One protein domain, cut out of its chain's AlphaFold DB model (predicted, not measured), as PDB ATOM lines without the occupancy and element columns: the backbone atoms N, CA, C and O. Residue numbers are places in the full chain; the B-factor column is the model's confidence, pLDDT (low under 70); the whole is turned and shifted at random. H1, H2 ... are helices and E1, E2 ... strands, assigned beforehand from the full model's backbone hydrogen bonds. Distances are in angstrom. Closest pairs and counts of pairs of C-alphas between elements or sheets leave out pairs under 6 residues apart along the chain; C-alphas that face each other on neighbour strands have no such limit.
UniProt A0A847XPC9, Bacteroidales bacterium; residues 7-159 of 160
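AT A GLANCE: This is residues 7 to 159 of the 160 residues of a protein of Bacteroidales bacterium (UniProt A0A847XPC9). A long, strongly twisted hairpin, E4 and E5, is the backbone of the domain; H3 runs along E5 over one stretch of its sheet, while the short strands E6, E7 and E8 extend that sheet beyond E5. A small sheet of E1, E3 and E2 stands partly face to face with the hairpin, and H1 covers the small sheet's face away from it. The printed part has 153 residues, with three named helices and eight named strands in the order H1 E1 E2 E3 E4 E5 E6 H2 H3 E7 E8, a mixed class. The small sheet, in the order E1 E3 E2, is mixed, and the larger one is branched at E5. The whole is compact, with a radius of gyration of the C-alphas of 17.2 A and spans of 54 by 38 by 28 A.

IN THESE COORDINATES: H1, residues 7 to 17, begins at C-alpha 7 (160.599, 207.254, 116.553) and is 15.1 A long. E1 is residues 22 to 24, E2 34 to 37 and E3 46 to 49. E4, residues 66 to 77, measures 35.9 A; E5, residues 80 to 94, measures 40.0 A and bends by 59 degrees at residue 84. E6 is residues 105 to 108 and H2 residues 109 to 112, joined by a tight link with 0 residues between them. H3, residues 122 to 142, is 30.3 A long from C-alpha 122 (174.372, 222.394, 151.650). E7 is residues 147 to 152, and E8, residues 155 to 158, ends at C-alpha 158 (154.608, 232.419, 133.572).

HOW THE PARTS SIT: H1 is on the sheet E1 E3 E2 at a height of 10.3 A, over E1 and E3, making two layers, a helix on one face of a sheet. E1 and E3 are parallel, with N 23 and O 47 2.9 A apart; E3 and E2, a hairpin, have N 35 and O 48 at 2.8 A. The two sheets form a sandwich, two sheets face to face, with 9.2 A between the centres of the facing parts; the closest C-alphas of E2 and E5 are those of Trp 36 and Ala 86, 7.3 A apart. E4, E5 and E6 are a meander, each strand the antiparallel neighbour of the one before: N 69 and O 89 are 2.8 A apart, N 92 and O 107 2.9 A. E4 lies on one side of E5, E6 and E7 on the other side. E7 is parallel to E5, with N 149 and O 88 at 2.8 A, and forms a hairpin with E8, with N 150 and O 157 at 2.8 A. H3 is on the larger sheet at a height of 9.1 A, over E5 and only just over E4, with 3 of its C-alphas on E4; the closest C-alphas of H3 and E5 are those of Met 128 and Trp 92, 6.5 A apart. H2 stands at that sheet's level. In H1 and H3 every O i to N i+4 pair is within hydrogen-bond range; H2 is too short for one.

THE WHOLE: The C-alphas of Glu 41 and Asp 100, the two farthest apart, are 58.4 A from each other. The printed part has no cut, and the link E3 to E4, residues 50 to 65, is long. The mean pLDDT of the printed part is 92.9, and no printed residue is under 70.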
ATOM      1  N   GLU A   7     161.820 208.030 116.320       96.31
ATOM      2  CA  GLU A   7     160.599 207.254 116.553       96.31
ATOM      3  C   GLU A   7     159.599 208.014 117.432       96.31
ATOM      4  O   GLU A   7     158.404 207.996 117.140       96.31
ATOM      5  N   GLN A   8     160.068 208.718 118.474       96.50
ATOM      6  CA  GLN A   8     159.200 209.578 119.288       96.50
ATOM      7  C   GLN A   8     158.573 210.685 118.428       96.50
ATOM      8  O   GLN A   8     157.375 210.941 118.539       96.50
ATOM      9  N   SER A   9     159.371 211.312 117.557       96.31
ATOM     10  CA  SER A   9     158.897 212.368 116.652       96.31
ATOM     11  C   SER A   9     157.875 211.825 115.646       96.31
ATOM     12  O   SER A   9     156.776 212.360 115.537       96.31
ATOM     13  N   ALA A  10     158.179 210.699 114.993       97.50
ATOM     14  CA  ALA A  10     157.283 210.066 114.026       97.50
ATOM     15  C   ALA A  10     155.946 209.628 114.653       97.50
ATOM     16  O   ALA A  10     154.890 209.744 114.029       97.50
ATOM     17  N   LEU A  11     155.975 209.141 115.897       97.44
ATOM     18  CA  LEU A  11     154.765 208.771 116.624       97.44
ATOM     19  C   LEU A  11     153.922 210.001 116.998       97.44
ATOM     20  O   LEU A  11     152.694 209.949 116.903       97.44
ATOM     21  N   ALA A  12     154.563 211.105 117.389       97.06
ATOM     22  CA  ALA A  12     153.866 212.356 117.660       97.06
ATOM     23  C   ALA A  12     153.172 212.900 116.399       97.06
ATOM     24  O   ALA A  12     151.980 213.209 116.442       97.06
ATOM     25  N   ASP A  13     153.877 212.918 115.264       96.69
ATOM     26  CA  ASP A  13     153.320 213.327 113.970       96.69
ATOM     27  C   ASP A  13     152.138 212.443 113.560       96.69
ATOM     28  O   ASP A  13     151.100 212.936 113.105       96.69
ATOM     29  N   TYR A  14     152.249 211.130 113.785       97.75
ATOM     30  CA  TYR A  14     151.153 210.201 113.551       97.75
ATOM     31  C   TYR A  14     149.919 210.553 114.390       97.75
ATOM     32  O   TYR A  14     148.825 210.658 113.833       97.75
ATOM     33  N   PHE A  15     150.055 210.784 115.698       97.56
ATOM     34  CA  PHE A  15     148.914 211.147 116.544       97.56
ATOM     35  C   PHE A  15     148.300 212.494 116.159       97.56
ATOM     36  O   PHE A  15     147.075 212.599 116.066       97.56
ATOM     37  N   PHE A  16     149.120 213.494 115.831       95.69
ATOM     38  CA  PHE A  16     148.618 214.762 115.306       95.69
ATOM     39  C   PHE A  16     147.854 214.580 113.989       95.69
ATOM     40  O   PHE A  16     146.811 215.208 113.799       95.69
ATOM     41  N   SER A  17     148.298 213.677 113.106       95.25
ATOM     42  CA  SER A  17     147.567 213.337 111.873       95.25
ATOM     43  C   SER A  17     146.204 212.675 112.129       95.25
ATOM     44  O   SER A  17     145.335 212.686 111.259       95.25
ATOM     45  N   LYS A  18     145.996 212.109 113.327       96.88
ATOM     46  CA  LYS A  18     144.719 211.534 113.776       96.88
ATOM     47  C   LYS A  18     143.815 212.532 114.502       96.88
ATOM     48  O   LYS A  18     142.745 212.136 114.952       96.88
ATOM     49  N   GLY A  19     144.207 213.805 114.579       92.50
ATOM     50  CA  GLY A  19     143.408 214.862 115.202       92.50
ATOM     51  C   GLY A  19     143.549 214.948 116.721       92.50
ATOM     52  O   GLY A  19     142.666 215.491 117.370       92.50
ATOM     53  N   VAL A  20     144.623 214.399 117.295       94.12
ATOM     54  CA  VAL A  20     144.964 214.615 118.710       94.12
ATOM     55  C   VAL A  20     145.484 216.044 118.891       94.12
ATOM     56  O   VAL A  20     146.326 216.471 118.111       94.12
ATOM     57  N   ASP A  21     145.039 216.759 119.925       93.06
ATOM     58  CA  ASP A  21     145.518 218.122 120.223       93.06
ATOM     59  C   ASP A  21     146.657 218.137 121.262       93.06
ATOM     60  O   ASP A  21     147.541 218.993 121.228       93.06
ATOM     61  N   LEU A  22     146.676 217.164 122.181       95.81
ATOM     62  CA  LEU A  22     147.631 217.079 123.288       95.81
ATOM     63  C   LEU A  22     148.284 215.697 123.365       95.81
ATOM     64  O   LEU A  22     147.608 214.686 123.550       95.81
ATOM     65  N   ILE A  23     149.613 215.671 123.305       97.56
ATOM     66  CA  ILE A  23     150.433 214.471 123.468       97.56
ATOM     67  C   ILE A  23     151.377 214.676 124.655       97.56
ATOM     68  O   ILE A  23     152.186 215.605 124.663       97.56
ATOM     69  N   ILE A  24     151.302 213.787 125.650       96.81
ATOM     70  CA  ILE A  24     152.193 213.785 126.818       96.81
ATOM     71  C   ILE A  24     152.939 212.452 126.883       96.81
ATOM     72  O   ILE A  24     152.357 211.412 127.188       96.81
ATOM     73  N   GLY A  25     154.235 212.492 126.599       94.50
ATOM     74  CA  GLY A  25     155.161 211.379 126.750       94.50
ATOM     75  C   GLY A  25     155.725 211.275 128.168       94.50
ATOM     76  O   GLY A  25     155.861 212.265 128.891       94.50
ATOM     77  N   SER A  26     156.050 210.048 128.578       85.94
ATOM     78  CA  SER A  26     156.461 209.721 129.952       85.94
ATOM     79  C   SER A  26     157.904 209.221 130.099       85.94
ATOM     80  O   SER A  26     158.430 209.206 131.209       85.94
ATOM     81  N   HIS A  27     158.542 208.764 129.019       86.81
ATOM     82  CA  HIS A  27     159.900 208.210 129.009       86.81
ATOM     83  C   HIS A  27     160.684 208.866 127.867       86.81
ATOM     84  O   HIS A  27     160.096 209.074 126.804       86.81
ATOM     85  N   PRO A  28     161.982 209.194 128.035       89.31
ATOM     86  CA  PRO A  28     162.956 208.744 129.047       89.31
ATOM     87  C   PRO A  28     162.858 209.393 130.433       89.31
ATOM     88  O   PRO A  28     162.225 210.420 130.599       89.31
ATOM     89  N   HIS A  29     163.568 208.852 131.430       89.38
ATOM     90  CA  HIS A  29     163.704 209.420 132.791       89.38
ATOM     91  C   HIS A  29     164.513 210.736 132.869       89.38
ATOM     92  O   HIS A  29     165.075 211.068 133.911       89.38
ATOM     93  N   VAL A  30     164.614 211.468 131.761       91.75
ATOM     94  CA  VAL A  30     165.268 212.777 131.656       91.75
ATOM     95  C   VAL A  30     164.313 213.758 130.990       91.75
ATOM     96  O   VAL A  30     163.442 213.348 130.223       91.75
ATOM     97  N   LEU A  31     164.504 215.046 131.257       95.06
ATOM     98  CA  LEU A  31     163.768 216.100 130.570       95.06
ATOM     99  C   LEU A  31     164.077 216.092 129.072       95.06
ATOM    100  O   LEU A  31     165.238 215.997 128.659       95.06
ATOM    101  N   GLN A  32     163.022 216.220 128.277       97.00
ATOM    102  CA  GLN A  32     163.083 216.499 126.850       97.00
ATOM    103  C   GLN A  32     162.180 217.695 126.541       97.00
ATOM    104  O   GLN A  32     161.348 218.091 127.361       97.00
ATOM    105  N   LYS A  33     162.360 218.274 125.354       97.19
ATOM    106  CA  LYS A  33     161.645 219.480 124.936       97.19
ATOM    107  C   LYS A  33     160.125 219.345 124.996       97.19
ATOM    108  O   LYS A  33     159.557 218.257 124.864       97.19
ATOM    109  N   MET A  34     159.481 220.492 125.117       98.19
ATOM    110  CA  MET A  34     158.040 220.665 125.048       98.19
ATOM    111  C   MET A  34     157.729 221.692 123.962       98.19
ATOM    112  O   MET A  34     158.470 222.657 123.769       98.19
ATOM    113  N   VAL A  35     156.653 221.473 123.223       97.94
ATOM    114  CA  VAL A  35     156.261 222.300 122.086       97.94
ATOM    115  C   VAL A  35     154.800 222.666 122.250       97.94
ATOM    116  O   VAL A  35     153.959 221.779 122.363       97.94
ATOM    117  N   TRP A  36     154.509 223.960 122.237       96.81
ATOM    118  CA  TRP A  36     153.173 224.501 122.061       96.81
ATOM    119  C   TRP A  36     153.127 225.225 120.713       96.81
ATOM    120  O   TRP A  36     153.698 226.301 120.535       96.81
ATOM    121  N   SER A  37     152.484 224.590 119.737       94.88
ATOM    122  CA  SER A  37     152.255 225.141 118.405       94.88
ATOM    123  C   SER A  37     150.883 225.798 118.371       94.88
ATOM    124  O   SER A  37     149.866 225.104 118.416       94.88
ATOM    125  N   ARG A  38     150.867 227.131 118.310       90.69
ATOM    126  CA  ARG A  38     149.638 227.919 118.202       90.69
ATOM    127  C   ARG A  38     149.201 228.012 116.748       90.69
ATOM    128  O   ARG A  38     150.031 228.264 115.876       90.69
ATOM    129  N   ASP A  39     147.912 227.817 116.507       87.50
ATOM    130  CA  ASP A  39     147.297 228.031 115.197       87.50
ATOM    131  C   ASP A  39     146.323 229.203 115.320       87.50
ATOM    132  O   ASP A  39     145.210 229.056 115.823       87.50
ATOM    133  N   GLU A  40     146.764 230.393 114.908       81.44
ATOM    134  CA  GLU A  40     145.972 231.621 115.040       81.44
ATOM    135  C   GLU A  40     144.751 231.644 114.108       81.44
ATOM    136  O   GLU A  40     143.761 232.310 114.411       81.44
ATOM    137  N   GLU A  41     144.783 230.886 113.007       82.69
ATOM    138  CA  GLU A  41     143.688 230.836 112.037       82.69
ATOM    139  C   GLU A  41     142.563 229.920 112.523       82.69
ATOM    140  O   GLU A  41     141.383 230.272 112.448       82.69
ATOM    141  N   THR A  42     142.913 228.743 113.050       81.38
ATOM    142  CA  THR A  42     141.926 227.729 113.447       81.38
ATOM    143  C   THR A  42     141.663 227.675 114.951       81.38
ATOM    144  O   THR A  42     140.679 227.063 115.375       81.38
ATOM    145  N   ASN A  43     142.503 228.320 115.767       76.56
ATOM    146  CA  ASN A  43     142.549 228.195 117.229       76.56
ATOM    147  C   ASN A  43     142.686 226.739 117.725       76.56
ATOM    148  O   ASN A  43     142.314 226.436 118.864       76.56
ATOM    149  N   LYS A  44     143.200 225.833 116.880       84.00
ATOM    150  CA  LYS A  44     143.490 224.434 117.225       84.00
ATOM    151  C   LYS A  44     144.956 224.266 117.587       84.00
ATOM    152  O   LYS A  44     145.756 223.705 116.838       84.00
ATOM    153  N   ASP A  45     145.281 224.777 118.760       93.06
ATOM    154  CA  ASP A  45     146.610 224.652 119.332       93.06
ATOM    155  C   ASP A  45     146.982 223.186 119.561       93.06
ATOM    156  O   ASP A  45     146.162 222.369 119.982       93.06
ATOM    157  N   LYS A  46     148.256 222.873 119.327       95.12
ATOM    158  CA  LYS A  46     148.829 221.549 119.567       95.12
ATOM    159  C   LYS A  46     149.902 221.624 120.633       95.12
ATOM    160  O   LYS A  46     150.795 222.470 120.558       95.12
ATOM    161  N   ILE A  47     149.854 220.707 121.594       97.50
ATOM    162  CA  ILE A  47     150.895 220.559 122.611       97.50
ATOM    163  C   ILE A  47     151.528 219.178 122.514       97.50
ATOM    164  O   ILE A  47     150.847 218.152 122.516       97.50
ATOM    165  N   LEU A  48     152.856 219.163 122.494       98.12
ATOM    166  CA  LEU A  48     153.678 217.967 122.565       98.12
ATOM    167  C   LEU A  48     154.688 218.094 123.700       98.12
ATOM    168  O   LEU A  48     155.585 218.930 123.663       98.12
ATOM    169  N   VAL A  49     154.579 217.212 124.682       98.19
ATOM    170  CA  VAL A  49     155.561 217.039 125.752       98.19
ATOM    171  C   VAL A  49     156.266 215.712 125.504       98.19
ATOM    172  O   VAL A  49     155.636 214.667 125.619       98.19
ATOM    173  N   TYR A  50     157.553 215.725 125.149       97.56
ATOM    174  CA  TYR A  50     158.266 214.478 124.838       97.56
ATOM    175  C   TYR A  50     158.579 213.653 126.088       97.56
ATOM    176  O   TYR A  50     158.289 212.459 126.135       97.56
ATOM    177  N   SER A  51     159.156 214.294 127.109       96.19
ATOM    178  CA  SER A  51     159.343 213.678 128.418       96.19
ATOM    179  C   SER A  51     159.509 214.712 129.526       96.19
ATOM    180  O   SER A  51     160.253 215.686 129.399       96.19
ATOM    181  N   LEU A  52     158.850 214.436 130.648       95.31
ATOM    182  CA  LEU A  52     158.886 215.226 131.878       95.31
ATOM    183  C   LEU A  52     159.994 214.792 132.849       95.31
ATOM    184  O   LEU A  52     160.136 215.380 133.921       95.31
ATOM    185  N   GLY A  53     160.793 213.783 132.502       92.50
ATOM    186  CA  GLY A  53     161.785 213.224 133.413       92.50
ATOM    187  C   GLY A  53     161.142 212.537 134.619       92.50
ATOM    188  O   GLY A  53     160.112 211.873 134.505       92.50
ATOM    189  N   ASN A  54     161.773 212.645 135.786       88.00
ATOM    190  CA  ASN A  54     161.355 211.905 136.969       88.00
ATOM    191  C   ASN A  54     160.469 212.748 137.898       88.00
ATOM    192  O   ASN A  54     160.923 213.736 138.467       88.00
ATOM    193  N   PHE A  55     159.223 212.304 138.107       83.50
ATOM    194  CA  PHE A  55     158.302 212.929 139.064       83.50
ATOM    195  C   PHE A  55     158.511 212.417 140.497       83.50
ATOM    196  O   PHE A  55     158.725 213.202 141.408       83.50
ATOM    197  N   VAL A  56     158.522 211.094 140.698       80.00
ATOM    198  CA  VAL A  56     158.916 210.439 141.958       80.00
ATOM    199  C   VAL A  56     160.009 209.432 141.623       80.00
ATOM    200  O   VAL A  56     159.759 208.454 140.924       80.00
ATOM    201  N   SER A  57     161.236 209.678 142.076       71.81
ATOM    202  CA  SER A  57     162.383 208.830 141.749       71.81
ATOM    203  C   SER A  57     163.468 208.914 142.811       71.81
ATOM    204  O   SER A  57     163.673 209.954 143.434       71.81
ATOM    205  N   ASN A  58     164.194 207.812 142.985       72.38
ATOM    206  CA  ASN A  58     165.432 207.776 143.762       72.38
ATOM    207  C   ASN A  58     166.680 207.732 142.857       72.38
ATOM    208  O   ASN A  58     167.775 207.416 143.314       72.38
ATOM    209  N   GLN A  59     166.533 207.993 141.552       75.31
ATOM    210  CA  GLN A  59     167.681 208.110 140.656       75.31
ATOM    211  C   GLN A  59     168.442 209.405 140.971       75.31
ATOM    212  O   GLN A  59     167.862 210.483 141.073       75.31
ATOM    213  N   ARG A  60     169.760 209.280 141.155       75.06
ATOM    214  CA  ARG A  60     170.677 210.389 141.483       75.06
ATOM    215  C   ARG A  60     171.736 210.617 140.410       75.06
ATOM    216  O   ARG A  60     172.730 211.294 140.642       75.06
ATOM    217  N   LYS A  61     171.560 210.007 139.234       80.75
ATOM    218  CA  LYS A  61     172.449 210.275 138.103       80.75
ATOM    219  C   LYS A  61     172.151 211.687 137.586       80.75
ATOM    220  O   LYS A  61     170.978 212.073 137.576       80.75
ATOM    221  N   PRO A  62     173.162 212.434 137.114       75.38
ATOM    222  CA  PRO A  62     172.931 213.745 136.520       75.38
ATOM    223  C   PRO A  62     171.814 213.694 135.468       75.38
ATOM    224  O   PRO A  62     171.802 212.774 134.646       75.38
ATOM    225  N   LYS A  63     170.910 214.684 135.482       77.69
ATOM    226  CA  LYS A  63     169.738 214.820 134.586       77.69
ATOM    227  C   LYS A  63     168.548 213.896 134.896       77.69
ATOM    228  O   LYS A  63     167.538 213.990 134.204       77.69
ATOM    229  N   THR A  64     168.656 213.008 135.887       81.25
ATOM    230  CA  THR A  64     167.576 212.080 136.310       81.25
ATOM    231  C   THR A  64     167.044 212.381 137.714       81.25
ATOM    232  O   THR A  64     166.174 211.684 138.228       81.25
ATOM    233  N   ASP A  65     167.611 213.394 138.348       80.00
ATOM    234  CA  ASP A  65     167.480 213.772 139.751       80.00
ATOM    235  C   ASP A  65     166.315 214.740 140.024       80.00
ATOM    236  O   ASP A  65     165.914 214.937 141.172       80.00
ATOM    237  N   GLY A  66     165.697 215.243 138.957       89.69
ATOM    238  CA  GLY A  66     164.436 215.969 138.983       89.69
ATOM    239  C   GLY A  66     163.623 215.740 137.709       89.69
ATOM    240  O   GLY A  66     163.902 214.842 136.905       89.69
ATOM    241  N   GLY A  67     162.611 216.575 137.529       95.00
ATOM    242  CA  GLY A  67     161.724 216.525 136.379       95.00
ATOM    243  C   GLY A  67     160.953 217.824 136.202       95.00
ATOM    244  O   GLY A  67     161.323 218.871 136.737       95.00
ATOM    245  N   ALA A  68     159.863 217.743 135.454       96.31
ATOM    246  CA  ALA A  68     158.934 218.835 135.254       96.31
ATOM    247  C   ALA A  68     157.495 218.377 135.497       96.31
ATOM    248  O   ALA A  68     157.140 217.216 135.307       96.31
ATOM    249  N   MET A  69     156.651 219.317 135.898       96.44
ATOM    250  CA  MET A  69     155.202 219.170 135.916       96.44
ATOM    251  C   MET A  69     154.633 220.132 134.881       96.44
ATOM    252  O   MET A  69     154.769 221.341 135.045       96.44
ATOM    253  N   VAL A  70     154.010 219.620 133.821       96.88
ATOM    254  CA  VAL A  70     153.345 220.478 132.832       96.88
ATOM    255  C   VAL A  70     152.011 220.990 133.384       96.88
ATOM    256  O   VAL A  70     151.270 220.247 134.028       96.88
ATOM    257  N   ARG A  71     151.704 222.262 133.129       96.75
ATOM    258  CA  ARG A  71     150.401 222.893 133.347       96.75
ATOM    259  C   ARG A  71     149.814 223.230 131.991       96.75
ATOM    260  O   ARG A  71     150.465 223.892 131.193       96.75
ATOM    261  N   ILE A  72     148.586 222.791 131.763       96.06
ATOM    262  CA  ILE A  72     147.833 223.089 130.549       96.06
ATOM    263  C   ILE A  72     146.449 223.515 130.998       96.06
ATOM    264  O   ILE A  72     145.780 222.780 131.728       96.06
ATOM    265  N   GLU A  73     146.038 224.702 130.585       95.00
ATOM    266  CA  GLU A  73     144.696 225.200 130.834       95.00
ATOM    267  C   GLU A  73     143.853 225.024 129.586       95.00
ATOM    268  O   GLU A  73     144.242 225.409 128.482       95.00
ATOM    269  N   ILE A  74     142.691 224.414 129.782       93.94
ATOM    270  CA  ILE A  74     141.757 224.104 128.714       93.94
ATOM    271  C   ILE A  74     140.431 224.767 129.059       93.94
ATOM    272  O   ILE A  74     139.827 224.481 130.095       93.94
ATOM    273  N   LEU A  75     139.959 225.628 128.165       93.50
ATOM    274  CA  LEU A  75     138.630 226.211 128.219       93.50
ATOM    275  C   LEU A  75     137.667 225.356 127.396       93.50
ATOM    276  O   LEU A  75     137.890 225.125 126.209       93.50
ATOM    277  N   LYS A  76     136.569 224.919 128.015       92.12
ATOM    278  CA  LYS A  76     135.456 224.259 127.323       92.12
ATOM    279  C   LYS A  76     134.426 225.300 126.877       92.12
ATOM    280  O   LYS A  76     133.955 226.080 127.703       92.12
ATOM    281  N   GLN A  77     134.040 225.281 125.603       88.56
ATOM    282  CA  GLN A  77     133.013 226.152 125.024       88.56
ATOM    283  C   GLN A  77     131.986 225.309 124.258       88.56
ATOM    284  O   GLN A  77     132.162 224.977 123.090       88.56
ATOM    285  N   GLY A  78     130.895 224.931 124.929       90.19
ATOM    286  CA  GLY A  78     129.934 223.979 124.366       90.19
ATOM    287  C   GLY A  78     130.591 222.616 124.134       90.19
ATOM    288  O   GLY A  78     131.104 222.017 125.083       90.19
ATOM    289  N   ASP A  79     130.595 222.163 122.881       87.81
ATOM    290  CA  ASP A  79     131.208 220.895 122.462       87.81
ATOM    291  C   ASP A  79     132.665 221.041 121.993       87.81
ATOM    292  O   ASP A  79     133.298 220.049 121.630       87.81
ATOM    293  N   SER A  80     133.219 222.258 122.007       84.81
ATOM    294  CA  SER A  80     134.622 222.505 121.675       84.81
ATOM    295  C   SER A  80     135.472 222.767 122.919       84.81
ATOM    296  O   SER A  80     134.986 223.147 123.989       84.81
ATOM    297  N   PHE A  81     136.776 222.556 122.764       89.00
ATOM    298  CA  PHE A  81     137.791 222.879 123.755       89.00
ATOM    299  C   PHE A  81     138.876 223.721 123.092       89.00
ATOM    300  O   PHE A  81     139.158 223.553 121.907       89.00
ATOM    301  N   ARG A  82     139.492 224.612 123.864       89.94
ATOM    302  CA  ARG A  82     140.632 225.419 123.437       89.94
ATOM    303  C   ARG A  82     141.676 225.449 124.544       89.94
ATOM    304  O   ARG A  82     141.329 225.659 125.704       89.94
ATOM    305  N   ILE A  83     142.941 225.292 124.180       92.81
ATOM    306  CA  ILE A  83     144.063 225.558 125.083       92.81
ATOM    307  C   ILE A  83     144.187 227.073 125.250       92.81
ATOM    308  O   ILE A  83     144.292 227.809 124.270       92.81
ATOM    309  N   THR A  84     144.132 227.546 126.491       92.44
ATOM    310  CA  THR A  84     144.267 228.976 126.808       92.44
ATOM    311  C   THR A  84     145.650 229.327 127.321       92.44
ATOM    312  O   THR A  84     146.082 230.463 127.163       92.44
ATOM    313  N   GLU A  85     146.334 228.363 127.930       94.00
ATOM    314  CA  GLU A  85     147.636 228.566 128.545       94.00
ATOM    315  C   GLU A  85     148.392 227.239 128.641       94.00
ATOM    316  O   GLU A  85     147.788 226.186 128.882       94.00
ATOM    317  N   ALA A  86     149.714 227.290 128.493       96.00
ATOM    318  CA  ALA A  86     150.577 226.147 128.735       96.00
ATOM    319  C   ALA A  86     151.953 226.575 129.247       96.00
ATOM    320  O   ALA A  86     152.612 227.457 128.703       96.00
ATOM    321  N   GLY A  87     152.428 225.867 130.263       97.69
ATOM    322  CA  GLY A  87     153.762 226.045 130.822       97.69
ATOM    323  C   GLY A  87     154.165 224.846 131.659       97.69
ATOM    324  O   GLY A  87     153.510 223.803 131.647       97.69
ATOM    325  N   TYR A  88     155.252 224.971 132.407       97.94
ATOM    326  CA  TYR A  88     155.721 223.888 133.265       97.94
ATOM    327  C   TYR A  88     156.356 224.399 134.552       97.94
ATOM    328  O   TYR A  88     156.823 225.525 134.637       97.94
ATOM    329  N   TYR A  89     156.410 223.540 135.558       97.81
ATOM    330  CA  TYR A  89     157.165 223.754 136.782       97.81
ATOM    331  C   TYR A  89     158.354 222.809 136.782       97.81
ATOM    332  O   TYR A  89     158.161 221.601 136.635       97.81
ATOM    333  N   LEU A  90     159.568 223.315 136.996       97.44
ATOM    334  CA  LEU A  90     160.670 222.433 137.365       97.44
ATOM    335  C   LEU A  90     160.447 221.910 138.782       97.44
ATOM    336  O   LEU A  90     160.084 222.662 139.690       97.44
ATOM    337  N   ILE A  91     160.668 220.612 138.962       96.31
ATOM    338  CA  ILE A  91     160.506 219.936 140.244       96.31
ATOM    339  C   ILE A  91     161.767 219.166 140.624       96.31
ATOM    340  O   ILE A  91     162.422 218.533 139.794       96.31
ATOM    341  N   TRP A  92     162.075 219.189 141.914       95.31
ATOM    342  CA  TRP A  92     163.193 218.476 142.511       95.31
ATOM    343  C   TRP A  92     162.696 217.406 143.482       95.31
ATOM    344  O   TRP A  92     161.843 217.684 144.330       95.31
ATOM    345  N   VAL A  93     163.243 216.189 143.387       92.31
ATOM    346  CA  VAL A  93     162.915 215.103 144.323       92.31
ATOM    347  C   VAL A  93     163.877 215.138 145.509       92.31
ATOM    348  O   VAL A  93     164.931 214.498 145.500       92.31
ATOM    349  N   TYR A  94     163.495 215.864 146.556       92.62
ATOM    350  CA  TYR A  94     164.267 215.984 147.788       92.62
ATOM    351  C   TYR A  94     164.017 214.798 148.722       92.62
ATOM    352  O   TYR A  94     162.868 214.489 149.052       92.62
ATOM    353  N   THR A  95     165.090 214.136 149.167       91.38
ATOM    354  CA  THR A  95     164.989 212.935 150.009       91.38
ATOM    355  C   THR A  95     165.848 212.989 151.271       91.38
ATOM    356  O   THR A  95     166.846 212.268 151.360       91.38
ATOM    357  N   PRO A  96     165.488 213.825 152.256       91.88
ATOM    358  CA  PRO A  96     166.211 213.872 153.515       91.88
ATOM    359  C   PRO A  96     165.942 212.617 154.345       91.88
ATOM    360  O   PRO A  96     164.889 211.977 154.241       91.88
ATOM    361  N   VAL A  97     166.881 212.308 155.234       91.50
ATOM    362  CA  VAL A  97     166.686 211.319 156.295       91.50
ATOM    363  C   VAL A  97     166.178 212.052 157.533       91.50
ATOM    364  O   VAL A  97     166.861 212.921 158.064       91.50
ATOM    365  N   VAL A  98     164.970 211.713 157.980       90.88
ATOM    366  CA  VAL A  98     164.327 212.293 159.168       90.88
ATOM    367  C   VAL A  98     163.938 211.150 160.097       90.88
ATOM    368  O   VAL A  98     163.173 210.273 159.693       90.88
ATOM    369  N   ASN A  99     164.448 211.160 161.333       92.38
ATOM    370  CA  ASN A  99     164.252 210.086 162.321       92.38
ATOM    371  C   ASN A  99     164.578 208.698 161.735       92.38
ATOM    372  O   ASN A  99     163.725 207.809 161.722       92.38
ATOM    373  N   ASP A 100     165.775 208.565 161.151       92.69
ATOM    374  CA  ASP A 100     166.292 207.340 160.514       92.69
ATOM    375  C   ASP A 100     165.441 206.781 159.363       92.69
ATOM    376  O   ASP A 100     165.594 205.634 158.946       92.69
ATOM    377  N   ARG A 101     164.537 207.598 158.805       92.06
ATOM    378  CA  ARG A 101     163.710 207.232 157.652       92.06
ATOM    379  C   ARG A 101     163.903 208.213 156.512       92.06
ATOM    380  O   ARG A 101     163.760 209.422 156.689       92.06
ATOM    381  N   THR A 102     164.141 207.682 155.318       90.19
ATOM    382  CA  THR A 102     164.117 208.475 154.087       90.19
ATOM    383  C   THR A 102     162.705 208.989 153.841       90.19
ATOM    384  O   THR A 102     161.740 208.220 153.794       90.19
ATOM    385  N   LYS A 103     162.578 210.302 153.691       91.00
ATOM    386  CA  LYS A 103     161.353 210.966 153.246       91.00
ATOM    387  C   LYS A 103     161.483 211.340 151.777       91.00
ATOM    388  O   LYS A 103     162.588 211.395 151.256       91.00
ATOM    389  N   PHE A 104     160.358 211.580 151.115       90.25
ATOM    390  CA  PHE A 104     160.312 212.023 149.726       90.25
ATOM    391  C   PHE A 104     159.449 213.274 149.652       90.25
ATOM    392  O   PHE A 104     158.294 213.255 150.079       90.25
ATOM    393  N   TYR A 105     160.017 214.347 149.116       92.50
ATOM    394  CA  TYR A 105     159.336 215.609 148.881       92.50
ATOM    395  C   TYR A 105     159.527 216.015 147.427       92.50
ATOM    396  O   TYR A 105     160.640 215.962 146.906       92.50
ATOM    397  N   ILE A 106     158.440 216.441 146.791       93.62
ATOM    398  CA  ILE A 106     158.492 217.067 145.473       93.62
ATOM    399  C   ILE A 106     158.502 218.569 145.700       93.62
ATOM    400  O   ILE A 106     157.521 219.135 146.183       93.62
ATOM    401  N   LEU A 107     159.639 219.193 145.415       95.69
ATOM    402  CA  LEU A 107     159.842 220.618 145.623       95.69
ATOM    403  C   LEU A 107     159.720 221.343 144.284       95.69
ATOM    404  O   LEU A 107     160.517 221.075 143.388       95.69
ATOM    405  N   PRO A 108     158.770 222.277 144.128       96.88
ATOM    406  CA  PRO A 108     158.784 223.202 143.005       96.88
ATOM    407  C   PRO A 108     160.042 224.071 143.066       96.88
ATOM    408  O   PRO A 108     160.198 224.867 143.993       96.88
ATOM    409  N   CYS A 109     160.942 223.917 142.097       97.25
ATOM    410  CA  CYS A 109     162.286 224.489 142.134       97.25
ATOM    411  C   CYS A 109     162.280 225.994 142.413       97.25
ATOM    412  O   CYS A 109     162.946 226.442 143.343       97.25
ATOM    413  N   SER A 110     161.458 226.758 141.686       97.62
ATOM    414  CA  SER A 110     161.398 228.217 141.833       97.62
ATOM    415  C   SER A 110     161.004 228.690 143.240       97.62
ATOM    416  O   SER A 110     161.399 229.769 143.661       97.62
ATOM    417  N   LYS A 111     160.298 227.870 144.029       97.38
ATOM    418  CA  LYS A 111     159.942 228.221 145.413       97.38
ATOM    419  C   LYS A 111     161.095 228.023 146.407       97.38
ATOM    420  O   LYS A 111     161.082 228.620 147.481       97.38
ATOM    421  N   PHE A 112     162.053 227.156 146.089       97.44
ATOM    422  CA  PHE A 112     163.119 226.740 147.010       97.44
ATOM    423  C   PHE A 112     164.517 227.169 146.558       97.44
ATOM    424  O   PHE A 112     165.471 227.017 147.318       97.44
ATOM    425  N   GLU A 113     164.660 227.709 145.347       97.06
ATOM    426  CA  GLU A 113     165.959 228.009 144.743       97.06
ATOM    427  C   GLU A 113     166.755 229.135 145.410       97.06
ATOM    428  O   GLU A 113     167.963 229.216 145.187       97.06
ATOM    429  N   ASP A 114     166.102 229.928 146.262       95.94
ATOM    430  CA  ASP A 114     166.712 230.987 147.075       95.94
ATOM    431  C   ASP A 114     166.599 230.699 148.584       95.94
ATOM    432  O   ASP A 114     166.789 231.579 149.421       95.94
ATOM    433  N   ASN A 115     166.286 229.450 148.958       95.81
ATOM    434  CA  ASN A 115     166.121 229.033 150.351       95.81
ATOM    435  C   ASN A 115     167.060 227.868 150.724       95.81
ATOM    436  O   ASN A 115     166.598 226.743 150.952       95.81
ATOM    437  N   PRO A 116     168.382 228.108 150.827       95.81
ATOM    438  CA  PRO A 116     169.340 227.069 151.207       95.81
ATOM    439  C   PRO A 116     169.072 226.495 152.607       95.81
ATOM    440  O   PRO A 116     169.335 225.320 152.847       95.81
ATOM    441  N   GLY A 117     168.495 227.290 153.518       96.06
ATOM    442  CA  GLY A 117     168.186 226.876 154.891       96.06
ATOM    443  C   GLY A 117     167.091 225.810 155.012       96.06
ATOM    444  O   GLY A 117     166.940 225.215 156.075       96.06
ATOM    445  N   PHE A 118     166.337 225.537 153.941       95.38
ATOM    446  CA  PHE A 118     165.361 224.445 153.911       95.38
ATOM    447  C   PHE A 118     166.017 223.053 153.850       95.38
ATOM    448  O   PHE A 118     165.413 222.052 154.245       95.38
ATOM    449  N   PHE A 119     167.243 222.972 153.332       95.25
ATOM    450  CA  PHE A 119     167.924 221.710 153.071       95.25
ATOM    451  C   PHE A 119     168.727 221.258 154.285       95.25
ATOM    452  O   PHE A 119     169.351 222.058 154.977       95.25
ATOM    453  N   SER A 120     168.747 219.945 154.523       91.62
ATOM    454  CA  SER A 120     169.478 219.371 155.654       91.62
ATOM    455  C   SER A 120     170.994 219.498 155.485       91.62
ATOM    456  O   SER A 120     171.733 219.591 156.465       91.62
ATOM    457  N   LYS A 121     171.461 219.513 154.229       92.94
ATOM    458  CA  LYS A 121     172.867 219.654 153.853       92.94
ATOM    459  C   LYS A 121     173.003 220.640 152.700       92.94
ATOM    460  O   LYS A 121     172.264 220.553 151.721       92.94
ATOM    461  N   ALA A 122     174.041 221.476 152.745       94.44
ATOM    462  CA  ALA A 122     174.372 222.394 151.650       94.44
ATOM    463  C   ALA A 122     174.518 221.663 150.300       94.44
ATOM    464  O   ALA A 122     174.005 222.118 149.286       94.44
ATOM    465  N   ALA A 123     175.121 220.469 150.296       92.81
ATOM    466  CA  ALA A 123     175.285 219.665 149.084       92.81
ATOM    467  C   ALA A 123     173.957 219.268 148.405       92.81
ATOM    468  O   ALA A 123     173.940 219.029 147.201       92.81
ATOM    469  N   GLU A 124     172.848 219.158 149.144       92.69
ATOM    470  CA  GLU A 124     171.529 218.842 148.570       92.69
ATOM    471  C   GLU A 124     170.931 220.057 147.854       92.69
ATOM    472  O   GLU A 124     170.363 219.913 146.770       92.69
ATOM    473  N   PHE A 125     171.118 221.251 148.425       95.88
ATOM    474  CA  PHE A 125     170.751 222.511 147.784       95.88
ATOM    475  C   PHE A 125     171.557 222.738 146.499       95.88
ATOM    476  O   PHE A 125     170.974 223.009 145.453       95.88
ATOM    477  N   GLU A 126     172.878 222.536 146.540       95.38
ATOM    478  CA  GLU A 126     173.744 222.698 145.362       95.38
ATOM    479  C   GLU A 126     173.382 221.734 144.222       95.38
ATOM    480  O   GLU A 126     173.402 222.111 143.050       95.38
ATOM    481  N   GLN A 127     172.981 220.498 144.543       94.12
ATOM    482  CA  GLN A 127     172.469 219.554 143.543       94.12
ATOM    483  C   GLN A 127     171.192 220.074 142.877       94.12
ATOM    484  O   GLN A 127     171.097 220.057 141.650       94.12
ATOM    485  N   MET A 128     170.248 220.599 143.665       95.62
ATOM    486  CA  MET A 128     169.044 221.217 143.116       95.62
ATOM    487  C   MET A 128     169.392 222.429 142.241       95.62
ATOM    488  O   MET A 128     168.877 222.534 141.131       95.62
ATOM    489  N   LYS A 129     170.287 223.326 142.684       97.00
ATOM    490  CA  LYS A 129     170.714 224.487 141.881       97.00
ATOM    491  C   LYS A 129     171.345 224.054 140.566       97.00
ATOM    492  O   LYS A 129     170.992 224.599 139.522       97.00
ATOM    493  N   LYS A 130     172.197 223.029 140.591       95.62
ATOM    494  CA  LYS A 130     172.777 222.458 139.375       95.62
ATOM    495  C   LYS A 130     171.697 221.913 138.436       95.62
ATOM    496  O   LYS A 130     171.719 222.230 137.248       95.62
ATOM    497  N   PHE A 131     170.746 221.137 138.956       95.50
ATOM    498  CA  PHE A 131     169.610 220.633 138.181       95.50
ATOM    499  C   PHE A 131     168.799 221.773 137.551       95.50
ATOM    500  O   PHE A 131     168.486 221.706 136.363       95.50
ATOM    501  N   ILE A 132     168.505 222.831 138.311       96.94
ATOM    502  CA  ILE A 132     167.781 224.014 137.831       96.94
ATOM    503  C   ILE A 132     168.537 224.676 136.680       96.94
ATOM    504  O   ILE A 132     167.958 224.888 135.616       96.94
ATOM    505  N   THR A 133     169.824 224.979 136.864       96.94
ATOM    506  CA  THR A 133     170.644 225.638 135.842       96.94
ATOM    507  C   THR A 133     170.708 224.815 134.558       96.94
ATOM    508  O   THR A 133     170.470 225.349 133.473       96.94
ATOM    509  N   ASP A 134     170.980 223.513 134.671       95.81
ATOM    510  CA  ASP A 134     171.076 222.622 133.514       95.81
ATOM    511  C   ASP A 134     169.729 222.477 132.792       95.81
ATOM    512  O   ASP A 134     169.680 222.528 131.561       95.81
ATOM    513  N   SER A 135     168.636 222.332 133.545       96.56
ATOM    514  CA  SER A 135     167.292 222.130 132.995       96.56
ATOM    515  C   SER A 135     166.742 223.393 132.347       96.56
ATOM    516  O   SER A 135     166.202 223.322 131.247       96.56
ATOM    517  N   ARG A 136     166.929 224.563 132.971       97.31
ATOM    518  CA  ARG A 136     166.543 225.852 132.380       97.31
ATOM    519  C   ARG A 136     167.297 226.118 131.094       97.31
ATOM    520  O   ARG A 136     166.685 226.550 130.128       97.31
ATOM    521  N   ARG A 137     168.602 225.838 131.058       96.88
ATOM    522  CA  ARG A 137     169.388 225.971 129.828       96.88
ATOM    523  C   ARG A 137     168.852 225.048 128.733       96.88
ATOM    524  O   ARG A 137     168.532 225.528 127.654       96.88
ATOM    525  N   LEU A 138     168.675 223.761 129.040       96.31
ATOM    526  CA  LEU A 138     168.131 222.771 128.104       96.31
ATOM    527  C   LEU A 138     166.767 223.189 127.538       96.31
ATOM    528  O   LEU A 138     166.559 223.148 126.330       96.31
ATOM    529  N   LEU A 139     165.827 223.558 128.408       96.75
ATOM    530  CA  LEU A 139     164.454 223.838 128.003       96.75
ATOM    531  C   LEU A 139     164.316 225.213 127.348       96.75
ATOM    532  O   LEU A 139     163.535 225.329 126.416       96.75
ATOM    533  N   ARG A 140     165.108 226.225 127.730       95.69
ATOM    534  CA  ARG A 140     165.173 227.496 126.981       95.69
ATOM    535  C   ARG A 140     165.709 227.302 125.566       95.69
ATOM    536  O   ARG A 140     165.248 227.969 124.651       95.69
ATOM    537  N   GLU A 141     166.678 226.405 125.388       96.62
ATOM    538  CA  GLU A 141     167.252 226.106 124.071       96.62
ATOM    539  C   GLU A 141     166.298 225.296 123.177       96.62
ATOM    540  O   GLU A 141     166.339 225.449 121.959       96.62
ATOM    541  N   GLN A 142     165.473 224.408 123.747       96.94
ATOM    542  CA  GLN A 142     164.717 223.427 122.955       96.94
ATOM    543  C   GLN A 142     163.195 223.577 122.973       96.94
ATOM    544  O   GLN A 142     162.544 223.040 122.069       96.94
ATOM    545  N   ASN A 143     162.611 224.218 123.989       97.62
ATOM    546  CA  ASN A 143     161.168 224.417 124.020       97.62
ATOM    547  C   ASN A 143     160.738 225.408 122.947       97.62
ATOM    548  O   ASN A 143     161.461 226.333 122.587       97.62
ATOM    549  N   ILE A 144     159.512 225.226 122.473       96.81
ATOM    550  CA  ILE A 144     158.870 226.141 121.535       96.81
ATOM    551  C   ILE A 144     157.548 226.565 122.158       96.81
ATOM    552  O   ILE A 144     156.700 225.716 122.422       96.81
ATOM    553  N   GLY A 145     157.388 227.862 122.415       94.81
ATOM    554  CA  GLY A 145     156.122 228.448 122.864       94.81
ATOM    555  C   GLY A 145     155.649 228.048 124.266       94.81
ATOM    556  O   GLY A 145     154.519 228.370 124.603       94.81
ATOM    557  N   ILE A 146     156.461 227.356 125.076       96.25
ATOM    558  CA  ILE A 146     156.081 226.876 126.415       96.25
ATOM    559  C   ILE A 146     157.175 227.167 127.453       96.25
ATOM    560  O   ILE A 146     158.310 226.687 127.348       96.25
ATOM    561  N   ASN A 147     156.804 227.925 128.486       97.00
ATOM    562  CA  ASN A 147     157.734 228.526 129.445       97.00
ATOM    563  C   ASN A 147     157.592 227.958 130.868       97.00
ATOM    564  O   ASN A 147     156.580 227.351 131.230       97.00
ATOM    565  N   GLU A 148     158.641 228.138 131.680       97.94
ATOM    566  CA  GLU A 148     158.624 227.774 133.103       97.94
ATOM    567  C   GLU A 148     157.745 228.758 133.882       97.94
ATOM    568  O   GLU A 148     157.814 229.960 133.655       97.94
ATOM    569  N   TYR A 149     156.965 228.271 134.842       97.94
ATOM    570  CA  TYR A 149     156.299 229.096 135.840       97.94
ATOM    571  C   TYR A 149     157.200 229.327 137.054       97.94
ATOM    572  O   TYR A 149     157.668 228.379 137.692       97.94
ATOM    573  N   PHE A 150     157.336 230.591 137.439       97.50
ATOM    574  CA  PHE A 150     158.108 231.027 138.596       97.50
ATOM    575  C   PHE A 150     157.195 231.379 139.769       97.50
ATOM    576  O   PHE A 150     156.080 231.872 139.588       97.50
ATOM    577  N   PHE A 151     157.660 231.109 140.985       97.00
ATOM    578  CA  PHE A 151     156.967 231.486 142.209       97.00
ATOM    579  C   PHE A 151     157.450 232.862 142.663       97.00
ATOM    580  O   PHE A 151     158.626 233.035 142.964       97.00
ATOM    581  N   SER A 152     156.540 233.827 142.749       94.69
ATOM    582  CA  SER A 152     156.830 235.174 143.241       94.69
ATOM    583  C   SER A 152     155.641 235.704 144.036       94.69
ATOM    584  O   SER A 152     154.492 235.511 143.641       94.69
ATOM    585  N   GLU A 153     155.905 236.317 145.194       92.75
ATOM    586  CA  GLU A 153     154.894 236.977 146.042       92.75
ATOM    587  C   GLU A 153     153.632 236.128 146.326       92.75
ATOM    588  O   GLU A 153     152.500 236.611 146.344       92.75
ATOM    589  N   GLY A 154     153.811 234.821 146.545       93.06
ATOM    590  CA  GLY A 154     152.704 233.909 146.854       93.06
ATOM    591  C   GLY A 154     151.918 233.406 145.639       93.06
ATOM    592  O   GLY A 154     150.919 232.708 145.817       93.06
ATOM    593  N   ARG A 155     152.345 233.730 144.414       94.69
ATOM    594  CA  ARG A 155     151.658 233.372 143.167       94.69
ATOM    595  C   ARG A 155     152.617 232.725 142.171       94.69
ATOM    596  O   ARG A 155     153.831 232.859 142.273       94.69
ATOM    597  N   TRP A 156     152.044 232.008 141.208       95.81
ATOM    598  CA  TRP A 156     152.768 231.435 140.077       95.81
ATOM    599  C   TRP A 156     152.577 232.321 138.854       95.81
ATOM    600  O   TRP A 156     151.438 232.532 138.438       95.81
ATOM    601  N   ILE A 157     153.676 232.802 138.286       95.31
ATOM    602  CA  ILE A 157     153.693 233.652 137.094       95.31
ATOM    603  C   ILE A 157     154.405 232.922 135.951       95.31
ATOM    604  O   ILE A 157     155.403 232.247 136.214       95.31
ATOM    605  N   PRO A 158     153.896 232.982 134.709       91.56
ATOM    606  CA  PRO A 158     154.608 232.419 133.572       91.56
ATOM    607  C   PRO A 158     155.903 233.207 133.351       91.56
ATOM    608  O   PRO A 158     155.925 234.429 133.491       91.56
ATOM    609  N   GLY A 159     156.988 232.503 133.053       86.56
ATOM    610  CA  GLY A 159     158.228 233.112 132.598       86.56
ATOM    611  C   GLY A 159     158.080 233.663 131.183       86.56
ATOM    612  O   GLY A 159     157.287 233.147 130.389       86.56
TER     613      GLY A 159